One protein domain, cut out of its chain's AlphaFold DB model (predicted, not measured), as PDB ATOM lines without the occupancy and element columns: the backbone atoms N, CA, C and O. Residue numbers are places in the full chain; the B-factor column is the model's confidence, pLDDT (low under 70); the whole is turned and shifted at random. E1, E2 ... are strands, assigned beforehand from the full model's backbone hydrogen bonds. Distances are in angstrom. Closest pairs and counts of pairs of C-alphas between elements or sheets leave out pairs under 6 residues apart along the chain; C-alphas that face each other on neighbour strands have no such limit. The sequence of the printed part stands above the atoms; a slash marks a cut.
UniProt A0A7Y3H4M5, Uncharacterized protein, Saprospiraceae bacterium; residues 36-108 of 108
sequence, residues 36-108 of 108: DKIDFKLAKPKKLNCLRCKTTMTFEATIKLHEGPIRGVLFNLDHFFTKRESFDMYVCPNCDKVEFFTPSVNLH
ATOM      1  N   ASP A  36      27.450 -14.501  -6.133       39.59
ATOM      2  CA  ASP A  36      28.850 -14.187  -6.381       39.59
ATOM      3  C   ASP A  36      29.135 -12.758  -5.933       39.59
ATOM      4  O   ASP A  36      28.432 -11.817  -6.320       39.59
ATOM      5  N   LYS A  37      30.110 -12.620  -5.033       46.91
ATOM      6  CA  LYS A  37      30.540 -11.336  -4.492       46.91
ATOM      7  C   LYS A  37      30.845 -10.407  -5.664       46.91
ATOM      8  O   LYS A  37      31.849 -10.586  -6.346       46.91
ATOM      9  N   ILE A  38      29.990  -9.422  -5.895       46.75
ATOM     10  CA  ILE A  38      30.291  -8.308  -6.782       46.75
ATOM     11  C   ILE A  38      30.109  -7.060  -5.939       46.75
ATOM     12  O   ILE A  38      29.010  -6.791  -5.451       46.75
ATOM     13  N   ASP A  39      31.213  -6.335  -5.766       40.50
ATOM     14  CA  ASP A  39      31.265  -4.967  -5.263       40.50
ATOM     15  C   ASP A  39      30.470  -4.051  -6.205       40.50
ATOM     16  O   ASP A  39      31.008  -3.265  -6.984       40.50
ATOM     17  N   PHE A  40      29.147  -4.136  -6.149       45.94
ATOM     18  CA  PHE A  40      28.328  -3.001  -6.511       45.94
ATOM     19  C   PHE A  40      28.509  -2.025  -5.362       45.94
ATOM     20  O   PHE A  40      28.060  -2.305  -4.250       45.94
ATOM     21  N   LYS A  41      29.204  -0.902  -5.604       46.22
ATOM     22  CA  LYS A  41      29.119   0.273  -4.725       46.22
ATOM     23  C   LYS A  41      27.659   0.392  -4.320       46.22
ATOM     24  O   LYS A  41      26.841   0.661  -5.193       46.22
ATOM     25  N   LEU A  42      27.370   0.103  -3.049       50.62
ATOM     26  CA  LEU A  42      26.035  -0.024  -2.481       50.62
ATOM     27  C   LEU A  42      25.194   1.157  -2.963       50.62
ATOM     28  O   LEU A  42      25.303   2.264  -2.427       50.62
ATOM     29  N   ALA A  43      24.424   0.953  -4.035       53.69
ATOM     30  CA  ALA A  43      23.500   1.957  -4.510       53.69
ATOM     31  C   ALA A  43      22.516   2.103  -3.359       53.69
ATOM     32  O   ALA A  43      21.844   1.141  -2.987       53.69
ATOM     33  N   LYS A  44      22.557   3.254  -2.681       62.78
ATOM     34  CA  LYS A  44      21.756   3.454  -1.475       62.78
ATOM     35  C   LYS A  44      20.300   3.155  -1.844       62.78
ATOM     36  O   LYS A  44      19.818   3.763  -2.807       62.78
ATOM     37  N   PRO A  45      19.624   2.236  -1.131       67.44
ATOM     38  CA  PRO A  45      18.265   1.850  -1.473       67.44
ATOM     39  C   PRO A  45      17.399   3.105  -1.502       67.44
ATOM     40  O   PRO A  45      17.422   3.923  -0.573       67.44
ATOM     41  N   LYS A  46      16.689   3.301  -2.611       77.19
ATOM     42  CA  LYS A  46      15.848   4.480  -2.798       77.19
ATOM     43  C   LYS A  46      14.627   4.334  -1.891       77.19
ATOM     44  O   LYS A  46      14.073   3.249  -1.749       77.19
ATOM     45  N   LYS A  47      14.185   5.436  -1.278       85.62
ATOM     46  CA  LYS A  47      12.875   5.474  -0.615       85.62
ATOM     47  C   LYS A  47      11.812   5.664  -1.688       85.62
ATOM     48  O   LYS A  47      11.775   6.710  -2.330       85.62
ATOM     49  N   LEU A  48      10.961   4.662  -1.865       88.56
ATOM     50  CA  LEU A  48       9.847   4.688  -2.808       88.56
ATOM     51  C   LEU A  48       8.547   4.287  -2.127       88.56
ATOM     52  O   LEU A  48       8.522   3.466  -1.210       88.56
ATOM     53  N   ASN A  49       7.465   4.883  -2.611       94.94
ATOM     54  CA  ASN A  49       6.109   4.587  -2.185       94.94
ATOM     55  C   ASN A  49       5.381   3.884  -3.326       94.94
ATOM     56  O   ASN A  49       5.444   4.319  -4.474       94.94
ATOM     57  N   CYS A  50       4.645   2.829  -2.990       94.12
ATOM     58  CA  CYS A  50       3.878   2.050  -3.944       94.12
ATOM     59  C   CYS A  50       2.862   2.932  -4.671       94.12
ATOM     60  O   CYS A  50       2.044   3.607  -4.040       94.12
ATOM     61  N   LEU A  51       2.838   2.874  -6.001       93.38
ATOM     62  CA  LEU A  51       1.892   3.674  -6.781       93.38
ATOM     63  C   LEU A  51       0.420   3.307  -6.512       93.38
ATOM     64  O   LEU A  51      -0.432   4.188  -6.615       93.38
ATOM     65  N   ARG A  52       0.135   2.051  -6.124       94.50
ATOM     66  CA  ARG A  52      -1.227   1.542  -5.868       94.50
ATOM     67  C   ARG A  52      -1.796   2.001  -4.528       94.50
ATOM     68  O   ARG A  52      -2.917   2.485  -4.487       94.50
ATOM     69  N   CYS A  53      -1.041   1.833  -3.443       95.56
ATOM     70  CA  CYS A  53      -1.545   2.042  -2.078       95.56
ATOM     71  C   CYS A  53      -0.763   3.084  -1.267       95.56
ATOM     72  O   CYS A  53      -1.076   3.309  -0.104       95.56
ATOM     73  N   LYS A  54       0.255   3.720  -1.862       95.69
ATOM     74  CA  LYS A  54       1.126   4.737  -1.243       95.69
ATOM     75  C   LYS A  54       1.982   4.254  -0.062       95.69
ATOM     76  O   LYS A  54       2.781   5.036   0.443       95.69
ATOM     77  N   THR A  55       1.900   2.981   0.324       94.69
ATOM     78  CA  THR A  55       2.778   2.363   1.330       94.69
ATOM     79  C   THR A  55       4.233   2.364   0.864       94.69
ATOM     80  O   THR A  55       4.514   2.063  -0.298       94.69
ATOM     81  N   THR A  56       5.164   2.667   1.768       94.81
ATOM     82  CA  THR A  56       6.603   2.580   1.499       94.81
ATOM     83  C   THR A  56       6.996   1.151   1.135       94.81
ATOM     84  O   THR A  56       6.622   0.197   1.816       94.81
ATOM     85  N   MET A  57       7.719   1.008   0.030       93.94
ATOM     86  CA  MET A  57       8.170  -0.281  -0.484       93.94
ATOM     87  C   MET A  57       9.518  -0.675   0.120       93.94
ATOM     88  O   MET A  57      10.323   0.185   0.489       93.94
ATOM     89  N   THR A  58       9.769  -1.979   0.196       90.12
ATOM     90  CA  THR A  58      11.009  -2.562   0.713       90.12
ATOM     91  C   THR A  58      11.896  -3.010  -0.438       90.12
ATOM     92  O   THR A  58      11.421  -3.635  -1.384       90.12
ATOM     93  N   PHE A  59      13.185  -2.673  -0.372       89.19
ATOM     94  CA  PHE A  59      14.181  -3.263  -1.263       89.19
ATOM     95  C   PHE A  59      14.363  -4.730  -0.884       89.19
ATOM     96  O   PHE A  59      14.661  -5.014   0.275       89.19
ATOM     97  N   GLU A  60      14.195  -5.627  -1.849       86.94
ATOM     98  CA  GLU A  60      14.316  -7.066  -1.618       86.94
ATOM     99  C   GLU A  60      15.671  -7.583  -2.107       86.94
ATOM    100  O   GLU A  60      16.439  -8.165  -1.344       86.94
ATOM    101  N   ALA A  61      15.991  -7.349  -3.382       82.06
ATOM    102  CA  ALA A  61      17.225  -7.835  -3.986       82.06
ATOM    103  C   ALA A  61      17.549  -7.101  -5.289       82.06
ATOM    104  O   ALA A  61      16.661  -6.589  -5.966       82.06
ATOM    105  N   THR A  62      18.817  -7.143  -5.693       83.31
ATOM    106  CA  THR A  62      19.207  -6.880  -7.082       83.31
ATOM    107  C   THR A  62      19.278  -8.219  -7.812       83.31
ATOM    108  O   THR A  62      20.106  -9.067  -7.476       83.31
ATOM    109  N   ILE A  63      18.411  -8.426  -8.800       79.69
ATOM    110  CA  ILE A  63      18.343  -9.666  -9.582       79.69
ATOM    111  C   ILE A  63      18.936  -9.457 -10.972       79.69
ATOM    112  O   ILE A  63      18.859  -8.369 -11.531       79.69
ATOM    113  N   LYS A  64      19.524 -10.499 -11.560       75.19
ATOM    114  CA  LYS A  64      19.964 -10.482 -12.962       75.19
ATOM    115  C   LYS A  64      18.957 -11.260 -13.787       75.19
ATOM    116  O   LYS A  64      18.770 -12.450 -13.543       75.19
ATOM    117  N   LEU A  65      18.314 -10.591 -14.736       71.69
ATOM    118  CA  LEU A  65      17.386 -11.243 -15.648       71.69
ATOM    119  C   LEU A  65      18.129 -11.677 -16.911       71.69
ATOM    120  O   LEU A  65      18.994 -10.970 -17.433       71.69
ATOM    121  N   HIS A  66      17.802 -12.878 -17.375       63.97
ATOM    122  CA  HIS A  66      18.247 -13.374 -18.666       63.97
ATOM    123  C   HIS A  66      17.247 -12.920 -19.723       63.97
ATOM    124  O   HIS A  66      16.156 -13.478 -19.823       63.97
ATOM    125  N   GLU A  67      17.614 -11.923 -20.522       58.59
ATOM    126  CA  GLU A  67      16.867 -11.606 -21.734       58.59
ATOM    127  C   GLU A  67      17.350 -12.518 -22.868       58.59
ATOM    128  O   GLU A  67      18.459 -12.376 -23.386       58.59
ATOM    129  N   GLY A  68      16.536 -13.516 -23.215       54.56
ATOM    130  CA  GLY A  68      16.790 -14.408 -24.342       54.56
ATOM    131  C   GLY A  68      15.937 -15.677 -24.287       54.56
ATOM    132  O   GLY A  68      15.611 -16.153 -23.198       54.56
ATOM    133  N   PRO A  69      15.548 -16.249 -25.439       50.25
ATOM    134  CA  PRO A  69      14.836 -17.515 -25.453       50.25
ATOM    135  C   PRO A  69      15.738 -18.607 -24.872       50.25
ATOM    136  O   PRO A  69      16.866 -18.800 -25.329       50.25
ATOM    137  N   ILE A  70      15.228 -19.351 -23.889       56.31
ATOM    138  CA  ILE A  70      15.855 -20.582 -23.396       56.31
ATOM    139  C   ILE A  70      15.711 -21.628 -24.514       56.31
ATOM    140  O   ILE A  70      14.801 -22.452 -24.504       56.31
ATOM    141  N   ARG A  71      16.545 -21.550 -25.556       48.75
ATOM    142  CA  ARG A  71      16.585 -22.575 -26.603       48.75
ATOM    143  C   ARG A  71      17.338 -23.778 -26.053       48.75
ATOM    144  O   ARG A  71      18.558 -23.757 -25.914       48.75
ATOM    145  N   GLY A  72      16.576 -24.810 -25.703       46.72
ATOM    146  CA  GLY A  72      17.102 -26.107 -25.311       46.72
ATOM    147  C   GLY A  72      17.951 -26.723 -26.425       46.72
ATOM    148  O   GLY A  72      17.469 -26.950 -27.525       46.72
ATOM    149  N   VAL A  73      19.218 -26.972 -26.100       48.28
ATOM    150  CA  VAL A  73      20.019 -28.149 -26.482       48.28
ATOM    151  C   VAL A  73      19.918 -28.644 -27.935       48.28
ATOM    152  O   VAL A  73      19.854 -29.842 -28.150       48.28
ATOM    153  N   LEU A  74      19.979 -27.794 -28.958       54.66
ATOM    154  CA  LEU A  74      20.383 -28.260 -30.293       54.66
ATOM    155  C   LEU A  74      21.028 -27.105 -31.075       54.66
ATOM    156  O   LEU A  74      20.404 -26.070 -31.277       54.66
ATOM    157  N   PHE A  75      22.255 -27.347 -31.543       41.16
ATOM    158  CA  PHE A  75      23.094 -26.506 -32.414       41.16
ATOM    159  C   PHE A  75      23.973 -25.433 -31.744       41.16
ATOM    160  O   PHE A  75      23.617 -24.274 -31.586       41.16
ATOM    161  N   ASN A  76      25.175 -25.890 -31.374       50.12
ATOM    162  CA  ASN A  76      26.495 -25.344 -31.714       50.12
ATOM    163  C   ASN A  76      26.593 -23.892 -32.237       50.12
ATOM    164  O   ASN A  76      26.073 -23.571 -33.300       50.12
ATOM    165  N   LEU A  77      27.474 -23.136 -31.565       55.03
ATOM    166  CA  LEU A  77      28.203 -21.956 -32.055       55.03
ATOM    167  C   LEU A  77      27.407 -20.653 -32.233       55.03
ATOM    168  O   LEU A  77      27.525 -20.001 -33.262       55.03
ATOM    169  N   ASP A  78      26.713 -20.197 -31.188       46.97
ATOM    170  CA  ASP A  78      26.592 -18.745 -30.977       46.97
ATOM    171  C   ASP A  78      26.616 -18.418 -29.483       46.97
ATOM    172  O   ASP A  78      25.628 -18.163 -28.791       46.97
ATOM    173  N   HIS A  79      27.817 -18.570 -28.945       46.16
ATOM    174  CA  HIS A  79      28.157 -18.074 -27.638       46.16
ATOM    175  C   HIS A  79      28.071 -16.535 -27.655       46.16
ATOM    176  O   HIS A  79      28.718 -15.870 -28.456       46.16
ATOM    177  N   PHE A  80      27.415 -16.000 -26.624       49.94
ATOM    178  CA  PHE A  80      28.012 -14.995 -25.733       49.94
ATOM    179  C   PHE A  80      27.473 -13.563 -25.655       49.94
ATOM    180  O   PHE A  80      28.147 -12.750 -25.036       49.94
ATOM    181  N   PHE A  81      26.254 -13.230 -26.091       44.06
ATOM    182  CA  PHE A  81      25.695 -11.907 -25.738       44.06
ATOM    183  C   PHE A  81      24.207 -11.915 -25.374       44.06
ATOM    184  O   PHE A  81      23.426 -11.111 -25.870       44.06
ATOM    185  N   THR A  82      23.801 -12.758 -24.417       47.50
ATOM    186  CA  THR A  82      22.621 -12.406 -23.609       47.50
ATOM    187  C   THR A  82      23.015 -11.206 -22.751       47.50
ATOM    188  O   THR A  82      23.803 -11.369 -21.809       47.50
ATOM    189  N   LYS A  83      22.535 -10.001 -23.075       49.62
ATOM    190  CA  LYS A  83      22.648  -8.844 -22.178       49.62
ATOM    191  C   LYS A  83      22.082  -9.256 -20.818       49.62
ATOM    192  O   LYS A  83      20.905  -9.570 -20.691       49.62
ATOM    193  N   ARG A  84      22.948  -9.340 -19.809       56.34
ATOM    194  CA  ARG A  84      22.533  -9.577 -18.424       56.34
ATOM    195  C   ARG A  84      22.206  -8.220 -17.832       56.34
ATOM    196  O   ARG A  84      23.112  -7.521 -17.385       56.34
ATOM    197  N   GLU A  85      20.937  -7.841 -17.867       65.69
ATOM    198  CA  GLU A  85      20.486  -6.618 -17.213       65.69
ATOM    199  C   GLU A  85      20.173  -6.926 -15.740       65.69
ATOM    200  O   GLU A  85      19.449  -7.870 -15.406       65.69
ATOM    201  N   SER A  86      20.826  -6.192 -14.837       76.19
ATOM    202  CA  SER A  86      20.606  -6.297 -13.395       76.19
ATOM    203  C   SER A  86      19.554  -5.285 -12.965       76.19
ATOM    204  O   SER A  86      19.734  -4.103 -13.229       76.19
ATOM    205  N   PHE A  87      18.517  -5.718 -12.263       84.38
ATOM    206  CA  PHE A  87      17.430  -4.864 -11.804       84.38
ATOM    207  C   PHE A  87      17.336  -4.866 -10.284       84.38
ATOM    208  O   PHE A  87      17.401  -5.921  -9.656       84.38
ATOM    209  N   ASP A  88      17.112  -3.692  -9.703       87.12
ATOM    210  CA  ASP A  88      16.752  -3.554  -8.297       87.12
ATOM    211  C   ASP A  88      15.261  -3.853  -8.132       87.12
ATOM    212  O   ASP A  88      14.413  -3.194  -8.740       87.12
ATOM    213  N   MET A  89      14.944  -4.850  -7.313       89.19
ATOM    214  CA  MET A  89      13.591  -5.315  -7.045       89.19
ATOM    215  C   MET A  89      13.081  -4.747  -5.724       89.19
ATOM    216  O   MET A  89      13.696  -4.929  -4.668       89.19
ATOM    217  N   TYR A  90      11.917  -4.107  -5.780       92.25
ATOM    218  CA  TYR A  90      11.215  -3.596  -4.611       92.25
ATOM    219  C   TYR A  90       9.829  -4.211  -4.498       92.25
ATOM    220  O   TYR A  90       9.105  -4.312  -5.490       92.25
ATOM    221  N   VAL A  91       9.437  -4.566  -3.277       94.19
ATOM    222  CA  VAL A  91       8.160  -5.220  -2.976       94.19
ATOM    223  C   VAL A  91       7.328  -4.321  -2.065       94.19
ATOM    224  O   VAL A  91       7.831  -3.697  -1.129       94.19
ATOM    225  N   CYS A  92       6.036  -4.199  -2.357       95.06
ATOM    226  CA  CYS A  92       5.095  -3.516  -1.484       95.06
ATOM    227  C   CYS A  92       4.507  -4.510  -0.472       95.06
ATOM    228  O   CYS A  92       3.785  -5.408  -0.898       95.06
ATOM    229  N   PRO A  93       4.693  -4.308   0.845       92.19
ATOM    230  CA  PRO A  93       4.203  -5.247   1.861       92.19
ATOM    231  C   PRO A  93       2.676  -5.234   2.044       92.19
ATOM    232  O   PRO A  93       2.144  -6.045   2.788       92.19
ATOM    233  N   ASN A  94       1.968  -4.283   1.424       95.06
ATOM    234  CA  ASN A  94       0.525  -4.108   1.603       95.06
ATOM    235  C   ASN A  94      -0.316  -4.679   0.449       95.06
ATOM    236  O   ASN A  94      -1.481  -5.005   0.637       95.06
ATOM    237  N   CYS A  95       0.224  -4.734  -0.771       95.38
ATOM    238  CA  CYS A  95      -0.549  -5.149  -1.952       95.38
ATOM    239  C   CYS A  95       0.235  -6.039  -2.919       95.38
ATOM    240  O   CYS A  95      -0.156  -6.164  -4.081       95.38
ATOM    241  N   ASP A  96       1.379  -6.558  -2.464       92.62
ATOM    242  CA  ASP A  96       2.261  -7.490  -3.177       92.62
ATOM    243  C   ASP A  96       2.740  -6.999  -4.550       92.62
ATOM    244  O   ASP A  96       3.223  -7.758  -5.390       92.62
ATOM    245  N   LYS A  97       2.633  -5.688  -4.802       94.38
ATOM    246  CA  LYS A  97       3.162  -5.065  -6.013       94.38
ATOM    247  C   LYS A  97       4.683  -5.155  -5.999       94.38
ATOM    248  O   LYS A  97       5.309  -4.692  -5.048       94.38
ATOM    249  N   VAL A  98       5.248  -5.632  -7.102       93.56
ATOM    250  CA  VAL A  98       6.691  -5.632  -7.354       93.56
ATOM    251  C   VAL A  98       7.041  -4.552  -8.383       93.56
ATOM    252  O   VAL A  98       6.282  -4.307  -9.326       93.56
ATOM    253  N   GLU A  99       8.160  -3.863  -8.176       91.94
ATOM    254  CA  GLU A  99       8.737  -2.885  -9.103       91.94
ATOM    255  C   GLU A  99      10.204  -3.225  -9.374       91.94
ATOM    256  O   GLU A  99      10.956  -3.507  -8.441       91.94
ATOM    257  N   PHE A 100      10.598  -3.175 -10.650       89.94
ATOM    258  CA  PHE A 100      11.976  -3.357 -11.097       89.94
ATOM    259  C   PHE A 100      12.540  -2.021 -11.566       89.94
ATOM    260  O   PHE A 100      11.909  -1.322 -12.359       89.94
ATOM    261  N   PHE A 101      13.738  -1.685 -11.102       85.81
ATOM    262  CA  PHE A 101      14.459  -0.491 -11.521       85.81
ATOM    263  C   PHE A 101      15.777  -0.888 -12.166       85.81
ATOM    264  O   PHE A 101      16.505  -1.728 -11.643       85.81
ATOM    265  N   THR A 102      16.104  -0.261 -13.292       81.12
ATOM    266  CA  THR A 102      17.436  -0.372 -13.894       81.12
ATOM    267  C   THR A 102      18.493   0.084 -12.887       81.12
ATOM    268  O   THR A 102      18.233   1.022 -12.116       81.12
ATOM    269  N   PRO A 103      19.695  -0.509 -12.905       69.75
ATOM    270  CA  PRO A 103      20.731  -0.144 -11.962       69.75
ATOM    271  C   PRO A 103      21.126   1.303 -12.256       69.75
ATOM    272  O   PRO A 103      21.309   1.687 -13.413       69.75
ATOM    273  N   SER A 104      21.212   2.142 -11.225       58.84
ATOM    274  CA  SER A 104      21.635   3.533 -11.411       58.84
ATOM    275  C   SER A 104      23.068   3.555 -11.947       58.84
ATOM    276  O   SER A 104      24.020   3.354 -11.193       58.84
ATOM    277  N   VAL A 105      23.232   3.811 -13.245       53.28
ATOM    278  CA  VAL A 105      24.519   4.208 -13.808       53.28
ATOM    279  C   VAL A 105      24.750   5.636 -13.326       53.28
ATOM    280  O   VAL A 105      24.097   6.563 -13.800       53.28
ATOM    281  N   ASN A 106      25.623   5.825 -12.334       43.19
ATOM    282  CA  ASN A 106      26.150   7.157 -12.040       43.19
ATOM    283  C   ASN A 106      27.028   7.566 -13.230       43.19
ATOM    284  O   ASN A 106      28.228   7.300 -13.233       43.19
ATOM    285  N   LEU A 107      26.418   8.152 -14.261       36.59
ATOM    286  CA  LEU A 107      27.134   8.972 -15.231       36.59
ATOM    287  C   LEU A 107      27.481  10.273 -14.500       36.59
ATOM    288  O   LEU A 107      26.608  11.112 -14.282       36.59
ATOM    289  N   HIS A 108      28.721  10.352 -14.017       34.84
ATOM    290  CA  HIS A 108      29.358  11.624 -13.688       34.84
ATOM    291  C   HIS A 108      29.761  12.332 -14.978       34.84
ATOM    292  O   HIS A 108      30.239  11.624 -15.894       34.84
TER     293      HIS A 108
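AT A GLANCE: This is residues 36 to 108 of the 108 residues of an uncharacterized protein of Saprospiraceae bacterium (UniProt A0A7Y3H4M5). There is little regular structure: after a long lead, residues 36 to 57, three strands form a strongly twisted ribbon, and from the loop of its E1 and E2 hairpin residues 70 to 80 stick out. The 73 printed residues have no named helix; E1, E2 and E3 follow in that order along the chain and across the antiparallel sheet. The class is all strand, with only 21 residues in named elements. The whole is loose, radius of gyration of the C-alphas 16.3 A, spanning 49 by 33 by 22 A.

IN THESE COORDINATES: E1, residues 58 to 66, begins with C-alpha 58 at (11.009, -2.562, 0.713) and measures 23.3 A from first to last C-alpha. E2, residues 84 to 91, measures 21.5 A. E3, residues 98 to 101, measures 10.2 A and ends with C-alpha 101 at (14.459, -0.491, -11.521).

HOW THE PARTS SIT: The strands form a meander, each the antiparallel neighbour of the one before. In the hairpin E1 and E2, at 154 degrees, N 60 and O 89 are within hydrogen-bond range, 2.9 A. In the hairpin E2 and E3, at 138 degrees, N 88 and O 101 are, 2.8 A.

THE WHOLE: The printed part has no cut. The E1 to E2 link is long, 17 residues. Residues 36 to 45, 66 to 85 and 103 to 108 have pLDDT under 70.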